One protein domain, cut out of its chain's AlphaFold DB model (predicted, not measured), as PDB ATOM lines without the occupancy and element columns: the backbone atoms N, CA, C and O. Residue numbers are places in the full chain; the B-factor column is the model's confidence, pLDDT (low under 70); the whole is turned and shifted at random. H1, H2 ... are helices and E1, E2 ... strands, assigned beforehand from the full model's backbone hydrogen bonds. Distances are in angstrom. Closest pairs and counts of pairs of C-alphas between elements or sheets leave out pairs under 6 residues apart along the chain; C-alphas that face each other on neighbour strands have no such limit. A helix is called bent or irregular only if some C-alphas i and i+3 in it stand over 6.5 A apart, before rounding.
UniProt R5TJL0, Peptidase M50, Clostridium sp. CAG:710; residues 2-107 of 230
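What this domain is: This is residues 2 to 107 of the 230 residues of the protein "Peptidase M50" of Clostridium sp. CAG:710 (UniProt R5TJL0). Helix H2 runs through the middle, with the helical hairpin of H3 and H4 packed on it and, on another side, a strand hairpin, E1 and E2, that has E2 nearer H2. The small helix H1 folds back at the start of H2. H2, H3 and H4 make a splayed up-and-down bundle, each running against the one before it. The 106 printed residues hold H1, H2, E1, E2, H3 and H4 in that order, mostly helix, with an antiparallel sheet E1 - E2. The whole is elongated, 47 by 29 by 23 A, and only just compact, close to loose, with a radius of gyration of the C-alphas of 15.3 A.

Where its parts are: Find C-alpha 2 at (19.894, -54.077, 55.885), where H1 begins, residues 2 to 7. H2, residues 11 to 34, covers 34.0 A. Strands E1, residues 39 to 45, and E2, residues 48 to 53, follow. H3, residues 61 to 85, covers 37.8 A, with a kink of 28 degrees near residue 71; it is irregular, C-alphas 81 and 84 being 7.3 A apart. H4, residues 88 to 106, covers 26.9 A and ends at C-alpha 106, (32.623, -50.946, 79.071).

How they stand to each other: Start at the hub, H2. Its residues 11 to 14 alone touch H1, closest at the C-alphas of Ala 5 and Phe 11, 4.6 A. H2 touches H3 at a steep tilt of 39 degrees, opposite ways; the closest C-alphas, Gly 27 and Gly 71, are 4.3 A apart. Its residues 13 to 21 alone touch H4, closest at the C-alphas of Phe 17 and Tyr 97, 6.3 A. H3 and H4 form a hairpin at 8 degrees, a shallow tilt, closest at the C-alphas of Lys 83 and Tyr 91, 6.3 A. The closest C-alphas of H2 and E2, Ile 21 and Gly 49, are 6.0 A apart. In the hairpin of E1 and E2, N 45 and O 48 are 2.7 A apart and N 50 and O 43 2.8 A, within hydrogen-bond range. Every O i to N i+4 pair is within that range in H1, H2 and H4, and 17 of 21 in H3.

The domain as a whole: The C-alphas farthest apart, Leu 7 and Asn 58, are 47.7 A apart. The printed part has no cut and no long link. Residues 2 to 9 and 46 to 47 have pLDDT under 70.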
ATOM      1  N   THR A   2      21.369 -54.177  55.760       58.53
ATOM      2  CA  THR A   2      19.894 -54.077  55.885       58.53
ATOM      3  C   THR A   2      19.116 -54.924  54.869       58.53
ATOM      4  O   THR A   2      18.209 -55.650  55.254       58.53
ATOM      5  N   PHE A   3      19.519 -54.917  53.595       56.53
ATOM      6  CA  PHE A   3      18.864 -55.706  52.539       56.53
ATOM      7  C   PHE A   3      18.952 -57.230  52.766       56.53
ATOM      8  O   PHE A   3      17.983 -57.951  52.559       56.53
ATOM      9  N   ILE A   4      20.091 -57.715  53.277       62.06
ATOM     10  CA  ILE A   4      20.314 -59.139  53.585       62.06
ATOM     11  C   ILE A   4      19.521 -59.552  54.833       62.06
ATOM     12  O   ILE A   4      18.973 -60.647  54.871       62.06
ATOM     13  N   ALA A   5      19.409 -58.664  55.829       60.88
ATOM     14  CA  ALA A   5      18.624 -58.907  57.039       60.88
ATOM     15  C   ALA A   5      17.110 -58.989  56.762       60.88
ATOM     16  O   ALA A   5      16.423 -59.795  57.389       60.88
ATOM     17  N   CYS A   6      16.596 -58.198  55.809       59.09
ATOM     18  CA  CYS A   6      15.209 -58.312  55.342       59.09
ATOM     19  C   CYS A   6      14.936 -59.660  54.662       59.09
ATOM     20  O   CYS A   6      13.876 -60.239  54.872       59.09
ATOM     21  N   LEU A   7      15.891 -60.175  53.881       54.69
ATOM     22  CA  LEU A   7      15.749 -61.444  53.159       54.69
ATOM     23  C   LEU A   7      15.902 -62.683  54.059       54.69
ATOM     24  O   LEU A   7      15.389 -63.743  53.718       54.69
ATOM     25  N   SER A   8      16.591 -62.570  55.202       62.22
ATOM     26  CA  SER A   8      16.923 -63.703  56.081       62.22
ATOM     27  C   SER A   8      16.003 -63.885  57.295       62.22
ATOM     28  O   SER A   8      16.225 -64.796  58.088       62.22
ATOM     29  N   GLY A   9      15.006 -63.015  57.498       65.00
ATOM     30  CA  GLY A   9      14.137 -63.041  58.687       65.00
ATOM     31  C   GLY A   9      14.804 -62.537  59.981       65.00
ATOM     32  O   GLY A   9      14.149 -62.444  61.016       65.00
ATOM     33  N   VAL A  10      16.080 -62.134  59.930       75.19
ATOM     34  CA  VAL A  10      16.866 -61.620  61.077       75.19
ATOM     35  C   VAL A  10      16.703 -60.097  61.253       75.19
ATOM     36  O   VAL A  10      17.306 -59.481  62.134       75.19
ATOM     37  N   PHE A  11      15.859 -59.462  60.434       80.88
ATOM     38  CA  PHE A  11      15.611 -58.018  60.440       80.88
ATOM     39  C   PHE A  11      15.293 -57.463  61.834       80.88
ATOM     40  O   PHE A  11      15.826 -56.424  62.220       80.88
ATOM     41  N   LYS A  12      14.488 -58.190  62.616       83.94
ATOM     42  CA  LYS A  12      14.098 -57.790  63.973       83.94
ATOM     43  C   LYS A  12      15.299 -57.660  64.910       83.94
ATOM     44  O   LYS A  12      15.450 -56.636  65.569       83.94
ATOM     45  N   SER A  13      16.182 -58.658  64.925       84.69
ATOM     46  CA  SER A  13      17.395 -58.646  65.746       84.69
ATOM     47  C   SER A  13      18.330 -57.506  65.363       84.69
ATOM     48  O   SER A  13      18.838 -56.800  66.231       84.69
ATOM     49  N   TYR A  14      18.515 -57.289  64.058       85.94
ATOM     50  CA  TYR A  14      19.333 -56.189  63.553       85.94
ATOM     51  C   TYR A  14      18.757 -54.818  63.938       85.94
ATOM     52  O   TYR A  14      19.502 -53.933  64.361       85.94
ATOM     53  N   LEU A  15      17.435 -54.645  63.831       88.38
ATOM     54  CA  LEU A  15      16.752 -53.405  64.196       88.38
ATOM     55  C   LEU A  15      16.899 -53.116  65.690       88.38
ATOM     56  O   LEU A  15      17.299 -52.013  66.052       88.38
ATOM     57  N   ILE A  16      16.663 -54.113  66.546       89.50
ATOM     58  CA  ILE A  16      16.842 -53.980  67.995       89.50
ATOM     59  C   ILE A  16      18.283 -53.571  68.328       89.50
ATOM     60  O   ILE A  16      18.500 -52.603  69.056       89.50
ATOM     61  N   PHE A  17      19.268 -54.272  67.765       89.44
ATOM     62  CA  PHE A  17      20.684 -53.982  67.980       89.44
ATOM     63  C   PHE A  17      21.057 -52.555  67.546       89.44
ATOM     64  O   PHE A  17      21.700 -51.821  68.295       89.44
ATOM     65  N   THR A  18      20.588 -52.128  66.372       90.31
ATOM     66  CA  THR A  18      20.837 -50.780  65.835       90.31
ATOM     67  C   THR A  18      20.201 -49.696  66.703       90.31
ATOM     68  O   THR A  18      20.835 -48.677  66.966       90.31
ATOM     69  N   VAL A  19      18.976 -49.912  67.192       92.50
ATOM     70  CA  VAL A  19      18.294 -48.963  68.084       92.50
ATOM     71  C   VAL A  19      19.064 -48.788  69.392       92.50
ATOM     72  O   VAL A  19      19.256 -47.655  69.825       92.50
ATOM     73  N   ILE A  20      19.562 -49.875  69.993       94.06
ATOM     74  CA  ILE A  20      20.370 -49.798  71.222       94.06
ATOM     75  C   ILE A  20      21.638 -48.965  70.985       94.06
ATOM     76  O   ILE A  20      21.948 -48.095  71.796       94.06
ATOM     77  N   ILE A  21      22.333 -49.184  69.862       94.31
ATOM     78  CA  ILE A  21      23.522 -48.398  69.489       94.31
ATOM     79  C   ILE A  21      23.173 -46.918  69.336       94.31
ATOM     80  O   ILE A  21      23.871 -46.067  69.879       94.31
ATOM     81  N   ILE A  22      22.093 -46.598  68.620       94.12
ATOM     82  CA  ILE A  22      21.681 -45.207  68.404       94.12
ATOM     83  C   ILE A  22      21.388 -44.525  69.738       94.12
ATOM     84  O   ILE A  22      21.860 -43.417  69.969       94.12
ATOM     85  N   VAL A  23      20.646 -45.181  70.631       95.62
ATOM     86  CA  VAL A  23      20.333 -44.625  71.952       95.62
ATOM     87  C   VAL A  23      21.601 -44.379  72.772       95.62
ATOM     88  O   VAL A  23      21.721 -43.322  73.387       95.62
ATOM     89  N   HIS A  24      22.554 -45.310  72.741       95.75
ATOM     90  CA  HIS A  24      23.847 -45.153  73.405       95.75
ATOM     91  C   HIS A  24      24.616 -43.933  72.868       95.75
ATOM     92  O   HIS A  24      25.032 -43.062  73.632       95.75
ATOM     93  N   GLU A  25      24.750 -43.813  71.545       95.06
ATOM     94  CA  GLU A  25      25.439 -42.679  70.920       95.06
ATOM     95  C   GLU A  25      24.727 -41.347  71.157       95.06
ATOM     96  O   GLU A  25      25.380 -40.321  71.344       95.06
ATOM     97  N   LEU A  26      23.391 -41.348  71.214       95.06
ATOM     98  CA  LEU A  26      22.618 -40.157  71.563       95.06
ATOM     99  C   LEU A  26      22.977 -39.644  72.961       95.06
ATOM    100  O   LEU A  26      23.051 -38.432  73.151       95.06
ATOM    101  N   GLY A  27      23.271 -40.527  73.918       96.06
ATOM    102  CA  GLY A  27      23.760 -40.126  75.236       96.06
ATOM    103  C   GLY A  27      25.073 -39.355  75.177       96.06
ATOM    104  O   GLY A  27      25.192 -38.294  75.797       96.06
ATOM    105  N   HIS A  28      26.040 -39.837  74.394       95.44
ATOM    106  CA  HIS A  28      27.292 -39.115  74.164       95.44
ATOM    107  C   HIS A  28      27.048 -37.780  73.461       95.44
ATOM    108  O   HIS A  28      27.541 -36.744  73.905       95.44
ATOM    109  N   PHE A  29      26.266 -37.803  72.382       95.44
ATOM    110  CA  PHE A  29      25.995 -36.641  71.549       95.44
ATOM    111  C   PHE A  29      25.309 -35.516  72.330       95.44
ATOM    112  O   PHE A  29      25.829 -34.402  72.373       95.44
ATOM    113  N   ILE A  30      24.186 -35.808  72.994       95.69
ATOM    114  CA  ILE A  30      23.411 -34.818  73.755       95.69
ATOM    115  C   ILE A  30      24.283 -34.207  74.853       95.69
ATOM    116  O   ILE A  30      24.329 -32.988  75.000       95.69
ATOM    117  N   THR A  31      25.024 -35.039  75.587       96.31
ATOM    118  CA  THR A  31      25.900 -34.565  76.668       96.31
ATOM    119  C   THR A  31      27.027 -33.688  76.135       96.31
ATOM    120  O   THR A  31      27.322 -32.651  76.723       96.31
ATOM    121  N   GLY A  32      27.627 -34.058  75.000       95.12
ATOM    122  CA  GLY A  32      28.644 -33.247  74.338       95.12
ATOM    123  C   GLY A  32      28.108 -31.874  73.940       95.12
ATOM    124  O   GLY A  32      28.707 -30.862  74.296       95.12
ATOM    125  N   VAL A  33      26.941 -31.823  73.292       94.06
ATOM    126  CA  VAL A  33      26.298 -30.560  72.895       94.06
ATOM    127  C   VAL A  33      25.981 -29.687  74.113       94.06
ATOM    128  O   VAL A  33      26.296 -28.499  74.108       94.06
ATOM    129  N   VAL A  34      25.428 -30.266  75.185       95.56
ATOM    130  CA  VAL A  34      25.113 -29.541  76.431       95.56
ATOM    131  C   VAL A  34      26.370 -28.966  77.096       95.56
ATOM    132  O   VAL A  34      26.328 -27.866  77.640       95.56
ATOM    133  N   LEU A  35      27.501 -29.670  77.024       94.12
ATOM    134  CA  LEU A  35      28.794 -29.206  77.543       94.12
ATOM    135  C   LEU A  35      29.541 -28.269  76.573       94.12
ATOM    136  O   LEU A  35      30.675 -27.872  76.850       94.12
ATOM    137  N   GLY A  36      28.937 -27.912  75.436       91.06
ATOM    138  CA  GLY A  36      29.534 -27.026  74.437       91.06
ATOM    139  C   GLY A  36      30.682 -27.663  73.652       91.06
ATOM    140  O   GLY A  36      31.630 -26.969  73.286       91.06
ATOM    141  N   TRP A  37      30.644 -28.980  73.444       92.62
ATOM    142  CA  TRP A  37      31.536 -29.684  72.523       92.62
ATOM    143  C   TRP A  37      30.938 -29.656  71.116       92.62
ATOM    144  O   TRP A  37      29.757 -29.950  70.941       92.62
ATOM    145  N   GLU A  38      31.755 -29.345  70.111       89.06
ATOM    146  CA  GLU A  38      31.321 -29.280  68.711       89.06
ATOM    147  C   GLU A  38      31.283 -30.689  68.087       89.06
ATOM    148  O   GLU A  38      32.342 -31.304  67.893       89.06
ATOM    149  N   PRO A  39      30.094 -31.247  67.781       86.69
ATOM    150  CA  PRO A  39      30.002 -32.542  67.119       86.69
ATOM    151  C   PRO A  39      30.490 -32.438  65.664       86.69
ATOM    152  O   PRO A  39      30.097 -31.535  64.932       86.69
ATOM    153  N   ASP A  40      31.337 -33.381  65.242       87.94
ATOM    154  CA  ASP A  40      31.813 -33.517  63.855       87.94
ATOM    155  C   ASP A  40      30.917 -34.518  63.114       87.94
ATOM    156  O   ASP A  40      30.172 -34.160  62.202       87.94
ATOM    157  N   LYS A  41      30.970 -35.797  63.516       87.12
ATOM    158  CA  LYS A  41      30.291 -36.908  62.828       87.12
ATOM    159  C   LYS A  41      29.906 -38.012  63.803       87.12
ATOM    160  O   LYS A  41      30.655 -38.298  64.733       87.12
ATOM    161  N   ILE A  42      28.789 -38.682  63.531       86.69
ATOM    162  CA  ILE A  42      28.417 -39.944  64.179       86.69
ATOM    163  C   ILE A  42      28.625 -41.060  63.160       86.69
ATOM    164  O   ILE A  42      28.038 -41.043  62.078       86.69
ATOM    165  N   TYR A  43      29.476 -42.022  63.495       84.12
ATOM    166  CA  TYR A  43      29.686 -43.223  62.699       84.12
ATOM    167  C   TYR A  43      28.850 -44.359  63.275       84.12
ATOM    168  O   TYR A  43      28.906 -44.607  64.473       84.12
ATOM    169  N   ILE A  44      28.109 -45.069  62.426       81.06
ATOM    170  CA  ILE A  44      27.408 -46.296  62.812       81.06
ATOM    171  C   ILE A  44      28.072 -47.446  62.068       81.06
ATOM    172  O   ILE A  44      27.976 -47.563  60.846       81.06
ATOM    173  N   TYR A  45      28.773 -48.282  62.816       77.62
ATOM    174  CA  TYR A  45      29.408 -49.492  62.333       77.62
ATOM    175  C   TYR A  45      28.550 -50.724  62.663       77.62
ATOM    176  O   TYR A  45      27.734 -50.692  63.583       77.62
ATOM    177  N   PRO A  46      28.752 -51.859  61.968       62.50
ATOM    178  CA  PRO A  46      28.018 -53.096  62.253       62.50
ATOM    179  C   PRO A  46      28.176 -53.633  63.685       62.50
ATOM    180  O   PRO A  46      27.383 -54.465  64.105       62.50
ATOM    181  N   TYR A  47      29.201 -53.189  64.414       66.50
ATOM    182  CA  TYR A  47      29.554 -53.641  65.764       66.50
ATOM    183  C   TYR A  47      29.435 -52.531  66.825       66.50
ATOM    184  O   TYR A  47      29.800 -52.766  67.972       66.50
ATOM    185  N   GLY A  48      28.972 -51.327  66.470       77.12
ATOM    186  CA  GLY A  48      28.873 -50.211  67.415       77.12
ATOM    187  C   GLY A  48      28.741 -48.845  66.749       77.12
ATOM    188  O   GLY A  48      28.791 -48.726  65.528       77.12
ATOM    189  N   GLY A  49      28.580 -47.805  67.557       80.81
ATOM    190  CA  GLY A  49      28.612 -46.416  67.119       80.81
ATOM    191  C   GLY A  49      29.927 -45.737  67.502       80.81
ATOM    192  O   GLY A  49      30.749 -46.302  68.219       80.81
ATOM    193  N   CYS A  50      30.169 -44.544  66.966       83.44
ATOM    194  CA  CYS A  50      31.197 -43.648  67.477       83.44
ATOM    195  C   CYS A  50      30.850 -42.195  67.152       83.44
ATOM    196  O   CYS A  50      30.880 -41.778  65.989       83.44
ATOM    197  N   THR A  51      30.573 -41.414  68.190       84.69
ATOM    198  CA  THR A  51      30.411 -39.962  68.100       84.69
ATOM    199  C   THR A  51      31.768 -39.263  68.178       84.69
ATOM    200  O   THR A  51      32.490 -39.343  69.175       84.69
ATOM    201  N   LYS A  52      32.126 -38.547  67.111       85.69
ATOM    202  CA  LYS A  52      33.367 -37.783  66.996       85.69
ATOM    203  C   LYS A  52      33.102 -36.296  67.218       85.69
ATOM    204  O   LYS A  52      32.215 -35.723  66.590       85.69
ATOM    205  N   PHE A  53      33.927 -35.670  68.053       86.94
ATOM    206  CA  PHE A  53      33.900 -34.233  68.338       86.94
ATOM    207  C   PHE A  53      35.153 -33.546  67.780       86.94
ATOM    208  O   PHE A  53      36.250 -34.114  67.837       86.94
ATOM    209  N   ASN A  54      35.013 -32.325  67.262       84.56
ATOM    210  CA  ASN A  54      36.128 -31.520  66.753       84.56
ATOM    211  C   ASN A  54      36.740 -30.641  67.854       84.56
ATOM    212  O   ASN A  54      36.796 -29.421  67.747       84.56
ATOM    213  N   GLU A  55      37.185 -31.267  68.939       84.62
ATOM    214  CA  GLU A  55      37.576 -30.541  70.146       84.62
ATOM    215  C   GLU A  55      39.058 -30.737  70.509       84.62
ATOM    216  O   GLU A  55      39.739 -31.664  70.054       84.62
ATOM    217  N   SER A  56      39.582 -29.812  71.313       80.12
ATOM    218  CA  SER A  56      40.933 -29.855  71.858       80.12
ATOM    219  C   SER A  56      41.125 -31.005  72.853       80.12
ATOM    220  O   SER A  56      40.307 -31.259  73.737       80.12
ATOM    221  N   LEU A  57      42.286 -31.659  72.788       82.69
ATOM    222  CA  LEU A  57      42.703 -32.718  73.718       82.69
ATOM    223  C   LEU A  57      42.894 -32.201  75.158       82.69
ATOM    224  O   LEU A  57      43.003 -32.989  76.104       82.69
ATOM    225  N   ASN A  58      42.958 -30.877  75.319       82.88
ATOM    226  CA  ASN A  58      43.191 -30.169  76.577       82.88
ATOM    227  C   ASN A  58      41.911 -29.724  77.303       82.88
ATOM    228  O   ASN A  58      42.029 -29.076  78.350       82.88
ATOM    229  N   LYS A  59      40.719 -30.070  76.791       86.25
ATOM    230  CA  LYS A  59      39.457 -29.892  77.523       86.25
ATOM    231  C   LYS A  59      39.491 -30.575  78.898       86.25
ATOM    232  O   LYS A  59      40.259 -31.525  79.102       86.25
ATOM    233  N   PRO A  60      38.665 -30.107  79.850       90.38
ATOM    234  CA  PRO A  60      38.590 -30.700  81.175       90.38
ATOM    235  C   PRO A  60      38.285 -32.197  81.117       90.38
ATOM    236  O   PRO A  60      37.320 -32.636  80.496       90.38
ATOM    237  N   LEU A  61      39.090 -32.981  81.834       92.75
ATOM    238  CA  LEU A  61      38.934 -34.436  81.919       92.75
ATOM    239  C   LEU A  61      37.558 -34.857  82.462       92.75
ATOM    240  O   LEU A  61      37.069 -35.928  82.119       92.75
ATOM    241  N   ILE A  62      36.943 -34.026  83.309       93.62
ATOM    242  CA  ILE A  62      35.612 -34.277  83.878       93.62
ATOM    243  C   ILE A  62      34.535 -34.198  82.792       93.62
ATOM    244  O   ILE A  62      33.655 -35.047  82.775       93.62
ATOM    245  N   GLU A  63      34.615 -33.231  81.872       94.31
ATOM    246  CA  GLU A  63      33.659 -33.121  80.762       94.31
ATOM    247  C   GLU A  63      33.734 -34.352  79.856       94.31
ATOM    248  O   GLU A  63      32.713 -34.975  79.580       94.31
ATOM    249  N   GLU A  64      34.949 -34.764  79.470       94.19
ATOM    250  CA  GLU A  64      35.142 -35.968  78.649       94.19
ATOM    251  C   GLU A  64      34.614 -37.226  79.364       94.19
ATOM    252  O   GLU A  64      33.983 -38.080  78.743       94.19
ATOM    253  N   LEU A  65      34.818 -37.325  80.684       96.19
ATOM    254  CA  LEU A  65      34.313 -38.435  81.490       96.19
ATOM    255  C   LEU A  65      32.780 -38.465  81.538       96.19
ATOM    256  O   LEU A  65      32.194 -39.536  81.403       96.19
ATOM    257  N   LEU A  66      32.136 -37.308  81.722       96.50
ATOM    258  CA  LEU A  66      30.676 -37.197  81.734       96.50
ATOM    259  C   LEU A  66      30.087 -37.636  80.393       96.50
ATOM    260  O   LEU A  66      29.166 -38.447  80.380       96.50
ATOM    261  N   ILE A  67      30.660 -37.175  79.277       95.62
ATOM    262  CA  ILE A  67      30.229 -37.586  77.934       95.62
ATOM    263  C   ILE A  67      30.300 -39.107  77.802       95.62
ATOM    264  O   ILE A  67      29.304 -39.720  77.426       95.62
ATOM    265  N   LEU A  68      31.431 -39.728  78.151       95.06
ATOM    266  CA  LEU A  68      31.627 -41.178  78.025       95.06
ATOM    267  C   LEU A  68      30.700 -42.005  78.924       95.06
ATOM    268  O   LEU A  68      30.292 -43.092  78.542       95.06
ATOM    269  N   ILE A  69      30.354 -41.522  80.114       96.81
ATOM    270  CA  ILE A  69      29.454 -42.250  81.019       96.81
ATOM    271  C   ILE A  69      27.991 -42.133  80.565       96.81
ATOM    272  O   ILE A  69      27.190 -43.041  80.803       96.81
ATOM    273  N   MET A  70      27.626 -41.048  79.879       97.00
ATOM    274  CA  MET A  70      26.242 -40.816  79.472       97.00
ATOM    275  C   MET A  70      25.742 -41.763  78.375       97.00
ATOM    276  O   MET A  70      24.541 -42.033  78.339       97.00
ATOM    277  N   GLY A  71      26.613 -42.343  77.547       95.56
ATOM    278  CA  GLY A  71      26.215 -43.413  76.618       95.56
ATOM    279  C   GLY A  71      25.669 -44.648  77.352       95.56
ATOM    280  O   GLY A  71      24.486 -44.972  77.221       95.56
ATOM    281  N   PRO A  72      26.454 -45.281  78.243       96.94
ATOM    282  CA  PRO A  72      25.982 -46.360  79.108       96.94
ATOM    283  C   PRO A  72      24.733 -46.004  79.932       96.94
ATOM    284  O   PRO A  72      23.811 -46.814  80.029       96.94
ATOM    285  N   ILE A  73      24.658 -44.795  80.509       97.75
ATOM    286  CA  ILE A  73      23.492 -44.368  81.305       97.75
ATOM    287  C   ILE A  73      22.231 -44.271  80.440       97.75
ATOM    288  O   ILE A  73      21.179 -44.777  80.835       97.75
ATOM    289  N   THR A  74      22.305 -43.639  79.268       97.38
ATOM    290  CA  THR A  74      21.147 -43.529  78.363       97.38
ATOM    291  C   THR A  74      20.691 -44.894  77.863       97.38
ATOM    292  O   THR A  74      19.497 -45.174  77.845       97.38
ATOM    293  N   GLN A  75      21.626 -45.798  77.576       96.88
ATOM    294  CA  GLN A  75      21.306 -47.177  77.229       96.88
ATOM    295  C   GLN A  75      20.587 -47.924  78.374       96.88
ATOM    296  O   GLN A  75      19.572 -48.585  78.145       96.88
ATOM    297  N   ILE A  76      21.073 -47.812  79.617       97.12
ATOM    298  CA  ILE A  76      20.452 -48.458  80.788       97.12
ATOM    299  C   ILE A  76      19.059 -47.882  81.061       97.12
ATOM    300  O   ILE A  76      18.112 -48.634  81.294       97.12
ATOM    301  N   THR A  77      18.923 -46.557  81.038       97.06
ATOM    302  CA  THR A  77      17.635 -45.884  81.265       97.06
ATOM    303  C   THR A  77      16.623 -46.262  80.192       97.06
ATOM    304  O   THR A  77      15.494 -46.615  80.527       97.06
ATOM    305  N   PHE A  78      17.039 -46.311  78.926       95.75
ATOM    306  CA  PHE A  78      16.208 -46.800  77.834       95.75
ATOM    307  C   PHE A  78      15.732 -48.231  78.074       95.75
ATOM    308  O   PHE A  78      14.528 -48.465  78.075       95.75
ATOM    309  N   TYR A  79      16.641 -49.162  78.386       95.19
ATOM    310  CA  TYR A  79      16.282 -50.545  78.717       95.19
ATOM    311  C   TYR A  79      15.217 -50.631  79.821       95.19
ATOM    312  O   TYR A  79      14.244 -51.373  79.684       95.19
ATOM    313  N   LEU A  80      15.361 -49.854  80.899       94.88
ATOM    314  CA  LEU A  80      14.408 -49.857  82.012       94.88
ATOM    315  C   LEU A  80      13.021 -49.330  81.627       94.88
ATOM    316  O   LEU A  80      12.033 -49.833  82.161       94.88
ATOM    317  N   LEU A  81      12.948 -48.357  80.714       94.25
ATOM    318  CA  LEU A  81      11.691 -47.765  80.258       94.25
ATOM    319  C   LEU A  81      10.913 -48.701  79.332       94.25
ATOM    320  O   LEU A  81       9.697 -48.819  79.465       94.25
ATOM    321  N   ILE A  82      11.600 -49.380  78.410       92.75
ATOM    322  CA  ILE A  82      10.922 -50.129  77.343       92.75
ATOM    323  C   ILE A  82      10.803 -51.631  77.601       92.75
ATOM    324  O   ILE A  82      10.035 -52.291  76.908       92.75
ATOM    325  N   LYS A  83      11.499 -52.194  78.601       90.12
ATOM    326  CA  LYS A  83      11.483 -53.649  78.866       90.12
ATOM    327  C   LYS A  83      10.077 -54.244  79.030       90.12
ATOM    328  O   LYS A  83       9.870 -55.386  78.646       90.12
ATOM    329  N   ASN A  84       9.127 -53.476  79.570       89.88
ATOM    330  CA  ASN A  84       7.760 -53.934  79.839       89.88
ATOM    331  C   ASN A  84       6.849 -53.876  78.598       89.88
ATOM    332  O   ASN A  84       5.710 -54.323  78.667       89.88
ATOM    333  N   LEU A  85       7.322 -53.300  77.489       89.12
ATOM    334  CA  LEU A  85       6.564 -53.171  76.241       89.12
ATOM    335  C   LEU A  85       6.736 -54.385  75.316       89.12
ATOM    336  O   LEU A  85       6.056 -54.479  74.299       89.12
ATOM    337  N   PHE A  86       7.659 -55.295  75.642       87.19
ATOM    338  CA  PHE A  86       7.973 -56.458  74.820       87.19
ATOM    339  C   PHE A  86       7.258 -57.718  75.307       87.19
ATOM    340  O   PHE A  86       7.124 -57.956  76.507       87.19
ATOM    341  N   ASN A  87       6.891 -58.572  74.351       90.00
ATOM    342  CA  ASN A  87       6.522 -59.959  74.628       90.00
ATOM    343  C   ASN A  87       7.726 -60.729  75.194       90.00
ATOM    344  O   ASN A  87       8.870 -60.318  75.005       90.00
ATOM    345  N   TYR A  88       7.485 -61.866  75.852       88.38
ATOM    346  CA  TYR A  88       8.528 -62.620  76.564       88.38
ATOM    347  C   TYR A  88       9.763 -62.944  75.700       88.38
ATOM    348  O   TYR A  88      10.889 -62.653  76.111       88.38
ATOM    349  N   ASP A  89       9.562 -63.459  74.484       87.19
ATOM    350  CA  ASP A  89      10.664 -63.824  73.579       87.19
ATOM    351  C   ASP A  89      11.472 -62.598  73.126       87.19
ATOM    352  O   ASP A  89      12.707 -62.600  73.129       87.19
ATOM    353  N   ASP A  90      10.774 -61.507  72.809       88.31
ATOM    354  CA  ASP A  90      11.391 -60.251  72.381       88.31
ATOM    355  C   ASP A  90      12.132 -59.560  73.516       88.31
ATOM    356  O   ASP A  90      13.190 -58.968  73.305       88.31
ATOM    357  N   TYR A  91      11.600 -59.667  74.732       90.75
ATOM    358  CA  TYR A  91      12.241 -59.171  75.934       90.75
ATOM    359  C   TYR A  91      13.564 -59.897  76.184       90.75
ATOM    360  O   TYR A  91      14.565 -59.233  76.451       90.75
ATOM    361  N   ILE A  92      13.607 -61.230  76.062       91.31
ATOM    362  CA  ILE A  92      14.853 -61.996  76.221       91.31
ATOM    363  C   ILE A  92      15.884 -61.555  75.182       91.31
ATOM    364  O   ILE A  92      17.036 -61.285  75.532       91.31
ATOM    365  N   LEU A  93      15.471 -61.433  73.919       90.38
ATOM    366  CA  LEU A  93      16.345 -60.995  72.835       90.38
ATOM    367  C   LEU A  93      16.891 -59.578  73.083       90.38
ATOM    368  O   LEU A  93      18.103 -59.360  73.045       90.38
ATOM    369  N   PHE A  94      16.006 -58.627  73.393       92.69
ATOM    370  CA  PHE A  94      16.353 -57.239  73.694       92.69
ATOM    371  C   PHE A  94      17.292 -57.133  74.897       92.69
ATOM    372  O   PHE A  94      18.319 -56.456  74.830       92.69
ATOM    373  N   LYS A  95      16.978 -57.850  75.982       94.69
ATOM    374  CA  LYS A  95      17.797 -57.922  77.191       94.69
ATOM    375  C   LYS A  95      19.209 -58.399  76.861       94.69
ATOM    376  O   LYS A  95      20.171 -57.744  77.259       94.69
ATOM    377  N   ASN A  96      19.338 -59.500  76.124       93.50
ATOM    378  CA  ASN A  96      20.637 -60.072  75.781       93.50
ATOM    379  C   ASN A  96      21.485 -59.092  74.963       93.50
ATOM    380  O   ASN A  96      22.631 -58.838  75.329       93.50
ATOM    381  N   TYR A  97      20.923 -58.475  73.919       93.00
ATOM    382  CA  TYR A  97      21.659 -57.481  73.130       93.00
ATOM    383  C   TYR A  97      22.031 -56.243  73.933       93.00
ATOM    384  O   TYR A  97      23.158 -55.764  73.811       93.00
ATOM    385  N   ASN A  98      21.136 -55.763  74.797       95.06
ATOM    386  CA  ASN A  98      21.427 -54.625  75.654       95.06
ATOM    387  C   ASN A  98      22.612 -54.909  76.587       95.06
ATOM    388  O   ASN A  98      23.542 -54.110  76.659       95.06
ATOM    389  N   TYR A  99      22.626 -56.060  77.263       95.62
ATOM    390  CA  TYR A  99      23.732 -56.416  78.153       95.62
ATOM    391  C   TYR A  99      25.037 -56.672  77.402       95.62
ATOM    392  O   TYR A  99      26.077 -56.192  77.846       95.62
ATOM    393  N   VAL A 100      24.999 -57.384  76.273       93.06
ATOM    394  CA  VAL A 100      26.202 -57.659  75.475       93.06
ATOM    395  C   VAL A 100      26.833 -56.356  74.989       93.06
ATOM    396  O   VAL A 100      28.031 -56.172  75.186       93.06
ATOM    397  N   LEU A 101      26.045 -55.427  74.436       93.81
ATOM    398  CA  LEU A 101      26.542 -54.121  73.987       93.81
ATOM    399  C   LEU A 101      27.090 -53.277  75.141       93.81
ATOM    400  O   LEU A 101      28.163 -52.693  75.017       93.81
ATOM    401  N   LEU A 102      26.384 -53.251  76.274       95.50
ATOM    402  CA  LEU A 102      26.813 -52.494  77.448       95.50
ATOM    403  C   LEU A 102      28.146 -53.021  77.997       95.50
ATOM    404  O   LEU A 102      29.066 -52.247  78.245       95.50
ATOM    405  N   ILE A 103      28.263 -54.342  78.170       95.12
ATOM    406  CA  ILE A 103      29.487 -54.985  78.659       95.12
ATOM    407  C   ILE A 103      30.624 -54.773  77.664       95.12
ATOM    408  O   ILE A 103      31.733 -54.454  78.085       95.12
ATOM    409  N   PHE A 104      30.350 -54.920  76.365       93.62
ATOM    410  CA  PHE A 104      31.331 -54.710  75.310       93.62
ATOM    411  C   PHE A 104      31.901 -53.290  75.354       93.62
ATOM    412  O   PHE A 104      33.110 -53.143  75.515       93.62
ATOM    413  N   ASN A 105      31.059 -52.250  75.332       94.38
ATOM    414  CA  ASN A 105      31.527 -50.859  75.370       94.38
ATOM    415  C   ASN A 105      32.266 -50.506  76.668       94.38
ATOM    416  O   ASN A 105      33.172 -49.677  76.647       94.38
ATOM    417  N   LEU A 106      31.944 -51.156  77.790       95.50
ATOM    418  CA  LEU A 106      32.623 -50.946  79.071       95.50
ATOM    419  C   LEU A 106      33.921 -51.754  79.237       95.50
ATOM    420  O   LEU A 106      34.619 -51.567  80.238       95.50
ATOM    421  N   MET A 107      34.288 -52.625  78.289       95.69
ATOM    422  CA  MET A 107      35.566 -53.332  78.362       95.69
ATOM    423  C   MET A 107      36.739 -52.336  78.339       95.69
ATOM    424  O   MET A 107      36.694 -51.340  77.611       95.69
TER     425      MET A 107